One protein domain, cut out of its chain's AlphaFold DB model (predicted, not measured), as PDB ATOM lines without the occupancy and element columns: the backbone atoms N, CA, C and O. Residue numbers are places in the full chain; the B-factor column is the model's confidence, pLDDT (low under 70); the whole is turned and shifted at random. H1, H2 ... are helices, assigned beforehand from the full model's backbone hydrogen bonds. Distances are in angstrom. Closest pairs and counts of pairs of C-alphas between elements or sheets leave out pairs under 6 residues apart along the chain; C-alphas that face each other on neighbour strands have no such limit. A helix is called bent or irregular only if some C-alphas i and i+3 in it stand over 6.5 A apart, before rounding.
ATOM      1  N   THR A  34      53.871 -13.669   5.321       93.31
ATOM      2  CA  THR A  34      53.422 -13.402   3.952       93.31
ATOM      3  C   THR A  34      54.465 -12.690   3.095       93.31
ATOM      4  O   THR A  34      54.393 -12.788   1.867       93.31
ATOM      5  N   GLN A  35      55.483 -12.060   3.694       90.38
ATOM      6  CA  GLN A  35      56.580 -11.432   2.947       90.38
ATOM      7  C   GLN A  35      57.425 -12.466   2.195       90.38
ATOM      8  O   GLN A  35      58.036 -12.170   1.168       90.38
ATOM      9  N   VAL A  36      57.432 -13.719   2.655       90.81
ATOM     10  CA  VAL A  36      58.094 -14.811   1.932       90.81
ATOM     11  C   VAL A  36      57.416 -15.050   0.580       90.81
ATOM     12  O   VAL A  36      58.092 -15.303  -0.415       90.81
ATOM     13  N   VAL A  37      56.088 -14.909   0.513       89.44
ATOM     14  CA  VAL A  37      55.307 -15.139  -0.713       89.44
ATOM     15  C   VAL A  37      55.585 -14.063  -1.760       89.44
ATOM     16  O   VAL A  37      55.639 -14.371  -2.950       89.44
ATOM     17  N   THR A  38      55.814 -12.814  -1.344       85.56
ATOM     18  CA  THR A  38      56.087 -11.707  -2.277       85.56
ATOM     19  C   THR A  38      57.427 -11.841  -3.002       85.56
ATOM     20  O   THR A  38      57.607 -11.217  -4.046       85.56
ATOM     21  N   ASN A  39      58.335 -12.673  -2.483       88.38
ATOM     22  CA  ASN A  39      59.673 -12.906  -3.031       88.38
ATOM     23  C   ASN A  39      59.806 -14.231  -3.805       88.38
ATOM     24  O   ASN A  39      60.907 -14.581  -4.230       88.38
ATOM     25  N   LEU A  40      58.715 -14.984  -3.983       92.94
ATOM     26  CA  LEU A  40      58.743 -16.224  -4.757       92.94
ATOM     27  C   LEU A  40      58.985 -15.954  -6.252       92.94
ATOM     28  O   LEU A  40      58.548 -14.920  -6.773       92.94
ATOM     29  N   PRO A  41      59.607 -16.909  -6.971       95.19
ATOM     30  CA  PRO A  41      59.576 -16.931  -8.428       95.19
ATOM     31  C   PRO A  41      58.139 -16.797  -8.954       95.19
ATOM     32  O   PRO A  41      57.190 -17.315  -8.359       95.19
ATOM     33  N   ALA A  42      57.970 -16.057 -10.051       93.19
ATOM     34  CA  ALA A  42      56.648 -15.683 -10.555       93.19
ATOM     35  C   ALA A  42      55.795 -16.896 -10.967       93.19
ATOM     36  O   ALA A  42      54.579 -16.880 -10.790       93.19
ATOM     37  N   ASP A  43      56.435 -17.943 -11.482       93.81
ATOM     38  CA  ASP A  43      55.848 -19.241 -11.809       93.81
ATOM     39  C   ASP A  43      55.334 -19.964 -10.557       93.81
ATOM     40  O   ASP A  43      54.167 -20.344 -10.511       93.81
ATOM     41  N   ILE A  44      56.139 -20.047  -9.495       94.00
ATOM     42  CA  ILE A  44      55.724 -20.662  -8.221       94.00
ATOM     43  C   ILE A  44      54.582 -19.877  -7.565       94.00
ATOM     44  O   ILE A  44      53.638 -20.460  -7.026       94.00
ATOM     45  N   PHE A  45      54.636 -18.545  -7.629       94.06
ATOM     46  CA  PHE A  45      53.537 -17.700  -7.169       94.06
ATOM     47  C   PHE A  45      52.254 -17.990  -7.962       94.06
ATOM     48  O   PHE A  45      51.195 -18.186  -7.366       94.06
ATOM     49  N   ALA A  46      52.347 -18.064  -9.294       93.31
ATOM     50  CA  ALA A  46      51.212 -18.348 -10.168       93.31
ATOM     51  C   ALA A  46      50.596 -19.733  -9.910       93.31
ATOM     52  O   ALA A  46      49.373 -19.854  -9.895       93.31
ATOM     53  N   GLU A  47      51.406 -20.757  -9.630       94.19
ATOM     54  CA  GLU A  47      50.904 -22.081  -9.243       94.19
ATOM     55  C   GLU A  47      50.049 -22.026  -7.974       94.19
ATOM     56  O   GLU A  47      48.962 -22.604  -7.923       94.19
ATOM     57  N   GLY A  48      50.497 -21.277  -6.962       94.44
ATOM     58  CA  GLY A  48      49.733 -21.073  -5.732       94.44
ATOM     59  C   GLY A  48      48.415 -20.323  -5.953       94.44
ATOM     60  O   GLY A  48      47.450 -20.550  -5.222       94.44
ATOM     61  N   MET A  49      48.336 -19.464  -6.976       95.38
ATOM     62  CA  MET A  49      47.126 -18.690  -7.263       95.38
ATOM     63  C   MET A  49      45.944 -19.553  -7.715       95.38
ATOM     64  O   MET A  49      44.804 -19.131  -7.533       95.38
ATOM     65  N   ALA A  50      46.169 -20.766  -8.230       95.94
ATOM     66  CA  ALA A  50      45.079 -21.689  -8.556       95.94
ATOM     67  C   ALA A  50      44.247 -22.050  -7.309       95.94
ATOM     68  O   ALA A  50      43.017 -21.977  -7.316       95.94
ATOM     69  N   GLU A  51      44.928 -22.344  -6.202       96.06
ATOM     70  CA  GLU A  51      44.320 -22.636  -4.899       96.06
ATOM     71  C   GLU A  51      43.652 -21.402  -4.270       96.06
ATOM     72  O   GLU A  51      42.605 -21.497  -3.622       96.06
ATOM     73  N   VAL A  52      44.219 -20.219  -4.508       96.12
ATOM     74  CA  VAL A  52      43.640 -18.934  -4.088       96.12
ATOM     75  C   VAL A  52      42.338 -18.643  -4.840       96.12
ATOM     76  O   VAL A  52      41.337 -18.279  -4.226       96.12
ATOM     77  N   ILE A  53      42.314 -18.850  -6.159       96.00
ATOM     78  CA  ILE A  53      41.108 -18.681  -6.981       96.00
ATOM     79  C   ILE A  53      40.043 -19.696  -6.565       96.00
ATOM     80  O   ILE A  53      38.900 -19.308  -6.339       96.00
ATOM     81  N   LYS A  54      40.413 -20.970  -6.374       95.94
ATOM     82  CA  LYS A  54      39.512 -21.998  -5.828       95.94
ATOM     83  C   LYS A  54      38.883 -21.544  -4.509       95.94
ATOM     84  O   LYS A  54      37.677 -21.677  -4.320       95.94
ATOM     85  N   SER A  55      39.690 -20.975  -3.613       95.50
ATOM     86  CA  SER A  55      39.218 -20.464  -2.324       95.50
ATOM     87  C   SER A  55      38.158 -19.373  -2.485       95.50
ATOM     88  O   SER A  55      37.152 -19.385  -1.774       95.50
ATOM     89  N   ASP A  56      38.345 -18.463  -3.441       95.56
ATOM     90  CA  ASP A  56      37.375 -17.407  -3.731       95.56
ATOM     91  C   ASP A  56      36.098 -17.936  -4.385       95.56
ATOM     92  O   ASP A  56      35.013 -17.470  -4.061       95.56
ATOM     93  N   LEU A  57      36.197 -18.945  -5.251       94.94
ATOM     94  CA  LEU A  57      35.022 -19.588  -5.846       94.94
ATOM     95  C   LEU A  57      34.159 -20.302  -4.796       94.94
ATOM     96  O   LEU A  57      32.939 -20.353  -4.938       94.94
ATOM     97  N   ILE A  58      34.775 -20.829  -3.734       94.12
ATOM     98  CA  ILE A  58      34.071 -21.499  -2.634       94.12
ATOM     99  C   ILE A  58      33.448 -20.484  -1.666       94.12
ATOM    100  O   ILE A  58      32.301 -20.654  -1.259       94.12
ATOM    101  N   ALA A  59      34.197 -19.451  -1.265       91.81
ATOM    102  CA  ALA A  59      33.791 -18.548  -0.180       91.81
ATOM    103  C   ALA A  59      33.320 -17.156  -0.616       91.81
ATOM    104  O   ALA A  59      32.773 -16.433   0.213       91.81
ATOM    105  N   ASN A  60      33.530 -16.772  -1.875       90.69
ATOM    106  CA  ASN A  60      33.254 -15.437  -2.406       90.69
ATOM    107  C   ASN A  60      33.856 -14.320  -1.527       90.69
ATOM    108  O   ASN A  60      33.160 -13.435  -1.028       90.69
ATOM    109  N   ALA A  61      35.168 -14.392  -1.296       87.38
ATOM    110  CA  ALA A  61      35.905 -13.490  -0.412       87.38
ATOM    111  C   ALA A  61      36.367 -12.192  -1.110       87.38
ATOM    112  O   ALA A  61      37.042 -11.362  -0.494       87.38
ATOM    113  N   GLY A  62      36.016 -12.011  -2.387       92.88
ATOM    114  CA  GLY A  62      36.388 -10.855  -3.200       92.88
ATOM    115  C   GLY A  62      37.833 -10.893  -3.701       92.88
ATOM    116  O   GLY A  62      38.352  -9.858  -4.117       92.88
ATOM    117  N   ILE A  63      38.502 -12.050  -3.662       94.94
ATOM    118  CA  ILE A  63      39.895 -12.194  -4.107       94.94
ATOM    119  C   ILE A  63      40.000 -12.050  -5.629       94.94
ATOM    120  O   ILE A  63      40.928 -11.400  -6.108       94.94
ATOM    121  N   VAL A  64      39.039 -12.569  -6.400       92.69
ATOM    122  CA  VAL A  64      38.996 -12.395  -7.861       92.69
ATOM    123  C   VAL A  64      38.974 -10.915  -8.242       92.69
ATOM    124  O   VAL A  64      39.619 -10.522  -9.213       92.69
ATOM    125  N   GLU A  65      38.309 -10.069  -7.456       93.75
ATOM    126  CA  GLU A  65      38.323  -8.626  -7.695       93.75
ATOM    127  C   GLU A  65      39.706  -8.017  -7.420       93.75
ATOM    128  O   GLU A  65      40.182  -7.189  -8.192       93.75
ATOM    129  N   MET A  66      40.419  -8.494  -6.393       95.19
ATOM    130  CA  MET A  66      41.810  -8.082  -6.155       95.19
ATOM    131  C   MET A  66      42.725  -8.466  -7.323       95.19
ATOM    132  O   MET A  66      43.596  -7.682  -7.698       95.19
ATOM    133  N   ILE A  67      42.515  -9.649  -7.916       93.62
ATOM    134  CA  ILE A  67      43.243 -10.101  -9.111       93.62
ATOM    135  C   ILE A  67      42.955  -9.160 -10.285       93.62
ATOM    136  O   ILE A  67      43.889  -8.677 -10.919       93.62
ATOM    137  N   ARG A  68      41.678  -8.854 -10.551       93.94
ATOM    138  CA  ARG A  68      41.263  -7.952 -11.644       93.94
ATOM    139  C   ARG A  68      41.850  -6.552 -11.511       93.94
ATOM    140  O   ARG A  68      42.209  -5.944 -12.514       93.94
ATOM    141  N   GLN A  69      41.967  -6.060 -10.283       96.19
ATOM    142  CA  GLN A  69      42.555  -4.758  -9.975       96.19
ATOM    143  C   GLN A  69      44.087  -4.793  -9.887       96.19
ATOM    144  O   GLN A  69      44.702  -3.749  -9.690       96.19
ATOM    145  N   ASN A  70      44.706  -5.972 -10.017       93.81
ATOM    146  CA  ASN A  70      46.139  -6.188  -9.831       93.81
ATOM    147  C   ASN A  70      46.654  -5.690  -8.463       93.81
ATOM    148  O   ASN A  70      47.741  -5.134  -8.379       93.81
ATOM    149  N   THR A  71      45.864  -5.889  -7.398       95.12
ATOM    150  CA  THR A  71      46.174  -5.438  -6.023       95.12
ATOM    151  C   THR A  71      46.578  -6.573  -5.072       95.12
ATOM    152  O   THR A  71      46.648  -6.395  -3.854       95.12
ATOM    153  N   ILE A  72      46.798  -7.784  -5.601       93.44
ATOM    154  CA  ILE A  72      47.079  -8.983  -4.793       93.44
ATOM    155  C   ILE A  72      48.366  -8.838  -3.983       93.44
ATOM    156  O   ILE A  72      48.406  -9.274  -2.835       93.44
ATOM    157  N   LYS A  73      49.420  -8.250  -4.559       90.75
ATOM    158  CA  LYS A  73      50.721  -8.144  -3.882       90.75
ATOM    159  C   LYS A  73      50.679  -7.121  -2.750       90.75
ATOM    160  O   LYS A  73      51.228  -7.372  -1.686       90.75
ATOM    161  N   GLU A  74      49.971  -6.014  -2.950       93.31
ATOM    162  CA  GLU A  74      49.737  -4.967  -1.953       93.31
ATOM    163  C   GLU A  74      48.826  -5.451  -0.820       93.31
ATOM    164  O   GLU A  74      48.870  -4.924   0.289       93.31
ATOM    165  N   ARG A  75      47.989  -6.457  -1.094       95.06
ATOM    166  CA  ARG A  75      47.008  -7.017  -0.156       95.06
ATOM    167  C   ARG A  75      47.271  -8.487   0.150       95.06
ATOM    168  O   ARG A  75      46.335  -9.238   0.434       95.06
ATOM    169  N   ILE A  76      48.540  -8.894   0.112       95.25
ATOM    170  CA  ILE A  76      48.941 -10.295   0.266       95.25
ATOM    171  C   ILE A  76      48.448 -10.876   1.598       95.25
ATOM    172  O   ILE A  76      47.896 -11.974   1.619       95.25
ATOM    173  N   ASP A  77      48.528 -10.097   2.679       95.44
ATOM    174  CA  ASP A  77      48.057 -10.482   4.014       95.44
ATOM    175  C   ASP A  77      46.572 -10.801   4.016       95.44
ATOM    176  O   ASP A  77      46.135 -11.820   4.548       95.44
ATOM    177  N   GLN A  78      45.791  -9.941   3.370       95.50
ATOM    178  CA  GLN A  78      44.355 -10.104   3.296       95.50
ATOM    179  C   GLN A  78      43.968 -11.303   2.431       95.50
ATOM    180  O   GLN A  78      43.076 -12.061   2.806       95.50
ATOM    181  N   MET A  79      44.633 -11.492   1.292       95.62
ATOM    182  CA  MET A  79      44.399 -12.640   0.418       95.62
ATOM    183  C   MET A  79      44.723 -13.957   1.142       95.62
ATOM    184  O   MET A  79      43.886 -14.865   1.155       95.62
ATOM    185  N   VAL A  80      45.873 -14.041   1.826       95.69
ATOM    186  CA  VAL A  80      46.257 -15.226   2.609       95.69
ATOM    187  C   VAL A  80      45.267 -15.460   3.752       95.69
ATOM    188  O   VAL A  80      44.762 -16.573   3.891       95.69
ATOM    189  N   ALA A  81      44.933 -14.429   4.532       95.06
ATOM    190  CA  ALA A  81      43.996 -14.543   5.649       95.06
ATOM    191  C   ALA A  81      42.605 -15.021   5.204       95.06
ATOM    192  O   ALA A  81      42.011 -15.868   5.872       95.06
ATOM    193  N   SER A  82      42.099 -14.538   4.064       95.62
ATOM    194  CA  SER A  82      40.821 -14.985   3.498       95.62
ATOM    195  C   SER A  82      40.836 -16.466   3.114       95.62
ATOM    196  O   SER A  82      39.897 -17.189   3.450       95.62
ATOM    197  N   CYS A  83      41.908 -16.946   2.472       96.38
ATOM    198  CA  CYS A  83      42.032 -18.363   2.119       96.38
ATOM    199  C   CYS A  83      42.130 -19.248   3.369       96.38
ATOM    200  O   CYS A  83      41.444 -20.266   3.469       96.38
ATOM    201  N   ILE A  84      42.939 -18.829   4.352       95.69
ATOM    202  CA  ILE A  84      43.087 -19.534   5.631       95.69
ATOM    203  C   ILE A  84      41.743 -19.621   6.350       95.69
ATOM    204  O   ILE A  84      41.365 -20.700   6.799       95.69
ATOM    205  N   LYS A  85      41.013 -18.503   6.433       94.94
ATOM    206  CA  LYS A  85      39.693 -18.447   7.062       94.94
ATOM    207  C   LYS A  85      38.723 -19.414   6.388       94.94
ATOM    208  O   LYS A  85      38.138 -20.234   7.079       94.94
ATOM    209  N   MET A  86      38.608 -19.367   5.058       95.44
ATOM    210  CA  MET A  86      37.743 -20.284   4.306       95.44
ATOM    211  C   MET A  86      38.077 -21.743   4.619       95.44
ATOM    212  O   MET A  86      37.195 -22.517   4.993       95.44
ATOM    213  N   LYS A  87      39.358 -22.120   4.513       95.88
ATOM    214  CA  LYS A  87      39.758 -23.514   4.703       95.88
ATOM    215  C   LYS A  87      39.549 -23.969   6.144       95.88
ATOM    216  O   LYS A  87      39.050 -25.071   6.357       95.88
ATOM    217  N   ARG A  88      39.878 -23.118   7.121       95.06
ATOM    218  CA  ARG A  88      39.600 -23.356   8.542       95.06
ATOM    219  C   ARG A  88      38.115 -23.601   8.765       95.06
ATOM    220  O   ARG A  88      37.777 -24.628   9.336       95.06
ATOM    221  N   ASP A  89      37.251 -22.719   8.271       95.12
ATOM    222  CA  ASP A  89      35.805 -22.801   8.502       95.12
ATOM    223  C   ASP A  89      35.213 -24.106   7.930       95.12
ATOM    224  O   ASP A  89      34.315 -24.694   8.532       95.12
ATOM    225  N   VAL A  90      35.735 -24.606   6.801       95.69
ATOM    226  CA  VAL A  90      35.348 -25.915   6.239       95.69
ATOM    227  C   VAL A  90      35.908 -27.082   7.063       95.69
ATOM    228  O   VAL A  90      35.190 -28.048   7.328       95.69
ATOM    229  N   VAL A  91      37.180 -27.018   7.467       95.12
ATOM    230  CA  VAL A  91      37.852 -28.090   8.222       95.12
ATOM    231  C   VAL A  91      37.285 -28.225   9.635       95.12
ATOM    232  O   VAL A  91      37.043 -29.345  10.062       95.12
ATOM    233  N   GLU A  92      37.009 -27.128  10.341       94.75
ATOM    234  CA  GLU A  92      36.408 -27.149  11.686       94.75
ATOM    235  C   GLU A  92      35.041 -27.845  11.697       94.75
ATOM    236  O   GLU A  92      34.663 -28.496  12.671       94.75
ATOM    237  N   GLN A  93      34.300 -27.758  10.593       95.75
ATOM    238  CA  GLN A  93      33.001 -28.406  10.471       95.75
ATOM    239  C   GLN A  93      33.099 -29.903  10.139       95.75
ATOM    240  O   GLN A  93      32.179 -30.654  10.485       95.75
ATOM    241  N   ASP A  94      34.181 -30.359   9.497       96.00
ATOM    242  CA  ASP A  94      34.358 -31.740   9.023       96.00
ATOM    243  C   ASP A  94      35.836 -32.181   9.035       96.00
ATOM    244  O   ASP A  94      36.424 -32.536   8.008       96.00
ATOM    245  N   GLU A  95      36.447 -32.151  10.223       93.12
ATOM    246  CA  GLU A  95      37.887 -32.366  10.419       93.12
ATOM    247  C   GLU A  95      38.364 -33.721   9.876       93.12
ATOM    248  O   GLU A  95      39.384 -33.790   9.190       93.12
ATOM    249  N   TYR A  96      37.590 -34.779  10.112       94.31
ATOM    250  CA  TYR A  96      37.926 -36.158   9.735       94.31
ATOM    251  C   TYR A  96      37.218 -36.644   8.459       94.31
ATOM    252  O   TYR A  96      37.191 -37.842   8.201       94.31
ATOM    253  N   GLU A  97      36.623 -35.743   7.666       93.00
ATOM    254  CA  GLU A  97      35.949 -36.077   6.392       93.00
ATOM    255  C   GLU A  97      34.802 -37.092   6.519       93.00
ATOM    256  O   GLU A  97      34.512 -37.864   5.604       93.00
ATOM    257  N   THR A  98      34.113 -37.077   7.658       95.12
ATOM    258  CA  THR A  98      33.022 -38.018   7.964       95.12
ATOM    259  C   THR A  98      31.661 -37.508   7.499       95.12
ATOM    260  O   THR A  98      30.748 -38.304   7.286       95.12
ATOM    261  N   LYS A  99      31.517 -36.191   7.309       94.38
ATOM    262  CA  LYS A  99      30.255 -35.540   6.916       94.38
ATOM    263  C   LYS A  99      30.180 -35.254   5.417       94.38
ATOM    264  O   LYS A  99      29.108 -34.967   4.895       94.38
ATOM    265  N   GLY A 100      31.314 -35.310   4.721       94.44
ATOM    266  CA  GLY A 100      31.414 -35.078   3.282       94.44
ATOM    267  C   GLY A 100      31.431 -33.603   2.872       94.44
ATOM    268  O   GLY A 100      31.659 -33.331   1.695       94.44
ATOM    269  N   LEU A 101      31.264 -32.665   3.810       94.56
ATOM    270  CA  LEU A 101      31.342 -31.221   3.560       94.56
ATOM    271  C   LEU A 101      32.700 -30.848   2.961       94.56
ATOM    272  O   LEU A 101      32.780 -30.096   1.993       94.56
ATOM    273  N   ARG A 102      33.772 -31.435   3.500       94.56
ATOM    274  CA  ARG A 102      35.150 -31.114   3.119       94.56
ATOM    275  C   ARG A 102      35.484 -31.434   1.658       94.56
ATOM    276  O   ARG A 102      36.443 -30.885   1.119       94.56
ATOM    277  N   LYS A 103      34.654 -32.237   0.979       94.06
ATOM    278  CA  LYS A 103      34.768 -32.506  -0.465       94.06
ATOM    279  C   LYS A 103      34.660 -31.241  -1.317       94.06
ATOM    280  O   LYS A 103      35.176 -31.246  -2.428       94.06
ATOM    281  N   VAL A 104      34.062 -30.158  -0.808       95.12
ATOM    282  CA  VAL A 104      34.047 -28.854  -1.494       95.12
ATOM    283  C   VAL A 104      35.461 -28.342  -1.805       95.12
ATOM    284  O   VAL A 104      35.678 -27.735  -2.847       95.12
ATOM    285  N   LEU A 105      36.455 -28.667  -0.967       94.81
ATOM    286  CA  LEU A 105      37.856 -28.270  -1.173       94.81
ATOM    287  C   LEU A 105      38.518 -28.984  -2.360       94.81
ATOM    288  O   LEU A 105      39.566 -28.540  -2.828       94.81
ATOM    289  N   ASN A 106      37.892 -30.052  -2.866       94.50
ATOM    290  CA  ASN A 106      38.315 -30.765  -4.069       94.50
ATOM    291  C   ASN A 106      37.716 -30.145  -5.342       94.50
ATOM    292  O   ASN A 106      37.765 -30.766  -6.405       94.50
ATOM    293  N   MET A 107      37.125 -28.945  -5.268       94.44
ATOM    294  CA  MET A 107      36.688 -28.219  -6.457       94.44
ATOM    295  C   MET A 107      37.844 -28.121  -7.455       94.44
ATOM    296  O   MET A 107      38.970 -27.767  -7.105       94.44
ATOM    297  N   GLY A 108      37.568 -28.530  -8.687       92.44
ATOM    298  CA  GLY A 108      38.557 -28.596  -9.751       92.44
ATOM    299  C   GLY A 108      39.568 -29.737  -9.658       92.44
ATOM    300  O   GLY A 108      40.398 -29.792 -10.541       92.44
ATOM    301  N   HIS A 109      39.521 -30.662  -8.684       94.19
ATOM    302  CA  HIS A 109      40.567 -31.688  -8.459       94.19
ATOM    303  C   HIS A 109      40.333 -33.060  -9.117       94.19
ATOM    304  O   HIS A 109      41.239 -33.893  -9.144       94.19
ATOM    305  N   THR A 110      39.169 -33.302  -9.727       90.06
ATOM    306  CA  THR A 110      38.870 -34.597 -10.372       90.06
ATOM    307  C   THR A 110      39.777 -34.890 -11.574       90.06
ATOM    308  O   THR A 110      40.326 -35.983 -11.689       90.06
ATOM    309  N   VAL A 111      39.951 -33.915 -12.469       92.88
ATOM    310  CA  VAL A 111      40.787 -34.029 -13.679       92.88
ATOM    311  C   VAL A 111      42.291 -33.827 -13.398       92.88
ATOM    312  O   VAL A 111      43.089 -34.595 -13.939       92.88
ATOM    313  N   PRO A 112      42.722 -32.881 -12.538       93.12
ATOM    314  CA  PRO A 112      44.136 -32.635 -12.248       93.12
ATOM    315  C   PRO A 112      44.920 -33.857 -11.807       93.12
ATOM    316  O   PRO A 112      46.040 -34.049 -12.263       93.12
ATOM    317  N   HIS A 113      44.339 -34.727 -10.977       90.06
ATOM    318  CA  HIS A 113      45.031 -35.942 -10.550       90.06
ATOM    319  C   HIS A 113      45.376 -36.862 -11.727       90.06
ATOM    320  O   HIS A 113      46.431 -37.500 -11.722       90.06
ATOM    321  N   ALA A 114      44.527 -36.906 -12.759       92.19
ATOM    322  CA  ALA A 114      44.834 -37.617 -13.992       92.19
ATOM    323  C   ALA A 114      45.918 -36.891 -14.803       92.19
ATOM    324  O   ALA A 114      46.845 -37.547 -15.266       92.19
ATOM    325  N   ILE A 115      45.849 -35.559 -14.930       94.19
ATOM    326  CA  ILE A 115      46.864 -34.746 -15.629       94.19
ATOM    327  C   ILE A 115      48.245 -34.931 -14.992       94.19
ATOM    328  O   ILE A 115      49.211 -35.253 -15.683       94.19
ATOM    329  N   GLU A 116      48.345 -34.784 -13.672       92.75
ATOM    330  CA  GLU A 116      49.583 -34.990 -12.922       92.75
ATOM    331  C   GLU A 116      50.138 -36.397 -13.157       92.75
ATOM    332  O   GLU A 116      51.303 -36.558 -13.510       92.75
ATOM    333  N   LYS A 117      49.297 -37.429 -13.020       90.62
ATOM    334  CA  LYS A 117      49.734 -38.820 -13.171       90.62
ATOM    335  C   LYS A 117      50.171 -39.144 -14.603       90.62
ATOM    336  O   LYS A 117      51.217 -39.753 -14.791       90.62
ATOM    337  N   LEU A 118      49.390 -38.744 -15.608       94.00
ATOM    338  CA  LEU A 118      49.659 -39.033 -17.023       94.00
ATOM    339  C   LEU A 118      50.832 -38.217 -17.581       94.00
ATOM    340  O   LEU A 118      51.502 -38.671 -18.504       94.00
ATOM    341  N   SER A 119      51.111 -37.047 -17.005       94.69
ATOM    342  CA  SER A 119      52.295 -36.245 -17.333       94.69
ATOM    343  C   SER A 119      53.557 -36.696 -16.589       94.69
ATOM    344  O   SER A 119      54.589 -36.036 -16.703       94.69
ATOM    345  N   ASN A 120      53.501 -37.789 -15.815       91.38
ATOM    346  CA  ASN A 120      54.573 -38.209 -14.905       91.38
ATOM    347  C   ASN A 120      55.044 -37.063 -13.991       91.38
ATOM    348  O   ASN A 120      56.239 -36.895 -13.760       91.38
ATOM    349  N   TYR A 121      54.097 -36.259 -13.501       88.94
ATOM    350  CA  TYR A 121      54.320 -35.107 -12.624       88.94
ATOM    351  C   TYR A 121      55.207 -34.002 -13.216       88.94
ATOM    352  O   TYR A 121      55.748 -33.188 -12.473       88.94
ATOM    353  N   SER A 122      55.337 -33.943 -14.546       94.25
ATOM    354  CA  SER A 122      55.987 -32.816 -15.231       94.25
ATOM    355  C   SER A 122      55.103 -31.565 -15.288       94.25
ATOM    356  O   SER A 122      55.625 -30.457 -15.374       94.25
ATOM    357  N   ILE A 123      53.776 -31.725 -15.209       94.38
ATOM    358  CA  ILE A 123      52.835 -30.617 -15.021       94.38
ATOM    359  C   ILE A 123      52.647 -30.399 -13.521       94.38
ATOM    360  O   ILE A 123      52.311 -31.332 -12.787       94.38
ATOM    361  N   SER A 124      52.848 -29.162 -13.072       94.12
ATOM    362  CA  SER A 124      52.713 -28.806 -11.666       94.12
ATOM    363  C   SER A 124      51.264 -28.839 -11.189       94.12
ATOM    364  O   SER A 124      50.309 -28.671 -11.955       94.12
ATOM    365  N   HIS A 125      51.102 -29.048  -9.883       93.94
ATOM    366  CA  HIS A 125      49.793 -29.182  -9.251       93.94
ATOM    367  C   HIS A 125      48.905 -27.954  -9.493       93.94
ATOM    368  O   HIS A 125      47.757 -28.104  -9.899       93.94
ATOM    369  N   GLY A 126      49.445 -26.739  -9.334       94.62
ATOM    370  CA  GLY A 126      48.688 -25.503  -9.551       94.62
ATOM    371  C   GLY A 126      48.164 -25.363 -10.982       94.62
ATOM    372  O   GLY A 126      46.999 -25.024 -11.181       94.62
ATOM    373  N   VAL A 127      48.983 -25.699 -11.984       95.38
ATOM    374  CA  VAL A 127      48.573 -25.684 -13.400       95.38
ATOM    375  C   VAL A 127      47.496 -26.732 -13.670       95.38
ATOM    376  O   VAL A 127      46.501 -26.448 -14.345       95.38
ATOM    377  N   ALA A 128      47.661 -27.934 -13.116       95.94
ATOM    378  CA  ALA A 128      46.670 -28.988 -13.244       95.94
ATOM    379  C   ALA A 128      45.333 -28.546 -12.624       95.94
ATOM    380  O   ALA A 128      44.319 -28.577 -13.318       95.94
ATOM    381  N   VAL A 129      45.329 -28.046 -11.380       96.25
ATOM    382  CA  VAL A 129      44.135 -27.530 -10.683       96.25
ATOM    383  C   VAL A 129      43.476 -26.393 -11.451       96.25
ATOM    384  O   VAL A 129      42.269 -26.446 -11.665       96.25
ATOM    385  N   ALA A 130      44.242 -25.411 -11.932       95.31
ATOM    386  CA  ALA A 130      43.710 -24.333 -12.761       95.31
ATOM    387  C   ALA A 130      42.988 -24.865 -14.009       95.31
ATOM    388  O   ALA A 130      41.922 -24.366 -14.354       95.31
ATOM    389  N   THR A 131      43.524 -25.917 -14.638       95.25
ATOM    390  CA  THR A 131      42.872 -26.590 -15.774       95.25
ATOM    391  C   THR A 131      41.553 -27.244 -15.368       95.25
ATOM    392  O   THR A 131      40.590 -27.177 -16.116       95.25
ATOM    393  N   GLY A 132      41.489 -27.870 -14.190       95.31
ATOM    394  CA  GLY A 132      40.270 -28.520 -13.702       95.31
ATOM    395  C   GLY A 132      39.195 -27.564 -13.172       95.31
ATOM    396  O   GLY A 132      38.068 -28.003 -12.947       95.31
ATOM    397  N   LEU A 133      39.527 -26.289 -12.945       93.88
ATOM    398  CA  LEU A 133      38.567 -25.244 -12.568       93.88
ATOM    399  C   LEU A 133      37.778 -24.681 -13.766       93.88
ATOM    400  O   LEU A 133      36.803 -23.963 -13.538       93.88
ATOM    401  N   VAL A 134      38.194 -24.985 -15.002       90.69
ATOM    402  CA  VAL A 134      37.528 -24.605 -16.264       90.69
ATOM    403  C   VAL A 134      36.675 -25.764 -16.770       90.69
ATOM    404  O   VAL A 134      35.535 -25.487 -17.204       90.69
TER     405      VAL A 134
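What this domain is: This is residues 34 to 134 of the 134 residues of the protein "3-dehydroquinate synthase" of Bacteroides uniformis (UniProt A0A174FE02). The long, kinked helix H2 runs through the middle, and shorter and longer helices pack on different parts of it: H7 crosses its residues 46 to 51, while H4, also 18 residues, and the short H3 pack on its later part. H4 and H5 fold back on each other as a helical hairpin whose turn, residues 95 to 100, sticks out; H6 packs on H7, away from H2, and the small H1 lies near the beginning of H2. The printed part has 101 residues with seven named helices, H1 to H7 in order, and no named strand; the class is all helix. It is compact, with a radius of gyration of the C-alphas of 14.3 A, and rounded, spanning 36 by 35 by 24 A.

Where its parts are: H1 is residues 35 to 38, beginning at C-alpha 35 (56.580, -11.432, 2.947). H2, residues 42 to 59, is 25.3 A long and has a kink of 26 degrees near residue 49. H3 is residues 63 to 68. H4, residues 76 to 93, is 26.2 A long and begins at C-alpha 76 (48.941, -10.295, 0.266). H5 is residues 101 to 106; it is neither bent nor irregular, but only just: C-alphas 101 and 104 are 6.2 A apart. H6 is residues 112 to 118, 9.7 A long. H7, residues 125 to 132, is 10.5 A long and ends at C-alpha 132 (40.270, -28.520, -13.702).

How they stand to each other: H2 is the hub, touching four helices, and the helix packing is mostly crossed, with steep tilts. With residues 46 to 51 alone it touches H7, closest at the C-alphas of Glu 47 and Gly 126, 4.1 A, at a steep tilt of 48 degrees, the same way. With residues 52 to 59 alone it touches H4, closest at the C-alphas of Ser 55 and Cys 83, 5.7 A, at 49 degrees. With residues 52 to 56 alone it touches H3, closest at the C-alphas of Asp 56 and Ile 63, 5.8 A. H2 and H5 only just touch, with 3 pairs of C-alphas within 8 A. H4 and H5, the hairpin, touch at the C-alphas of Val 90 and Arg 102, 6.1 A. H6 touches H7, closest at the C-alphas of Pro 112 and Ala 128, 4.6 A. H1 and H4 are close but not clearly touching. In H3, H6 and H7 every O i to N i+4 pair is within hydrogen-bond range; H2 has 12 of 14, H4 13 of 14, and H5 0 of 2 but 3 of 3 O i to N i+3 pairs; H1 is too short for an i+4 pair.

The domain as a whole: The two C-alphas farthest apart are those of Gln 69 and Thr 98, 39.0 A. The printed part has no cut and no long link. Its mean pLDDT is 93.9, and no printed residue is under 70.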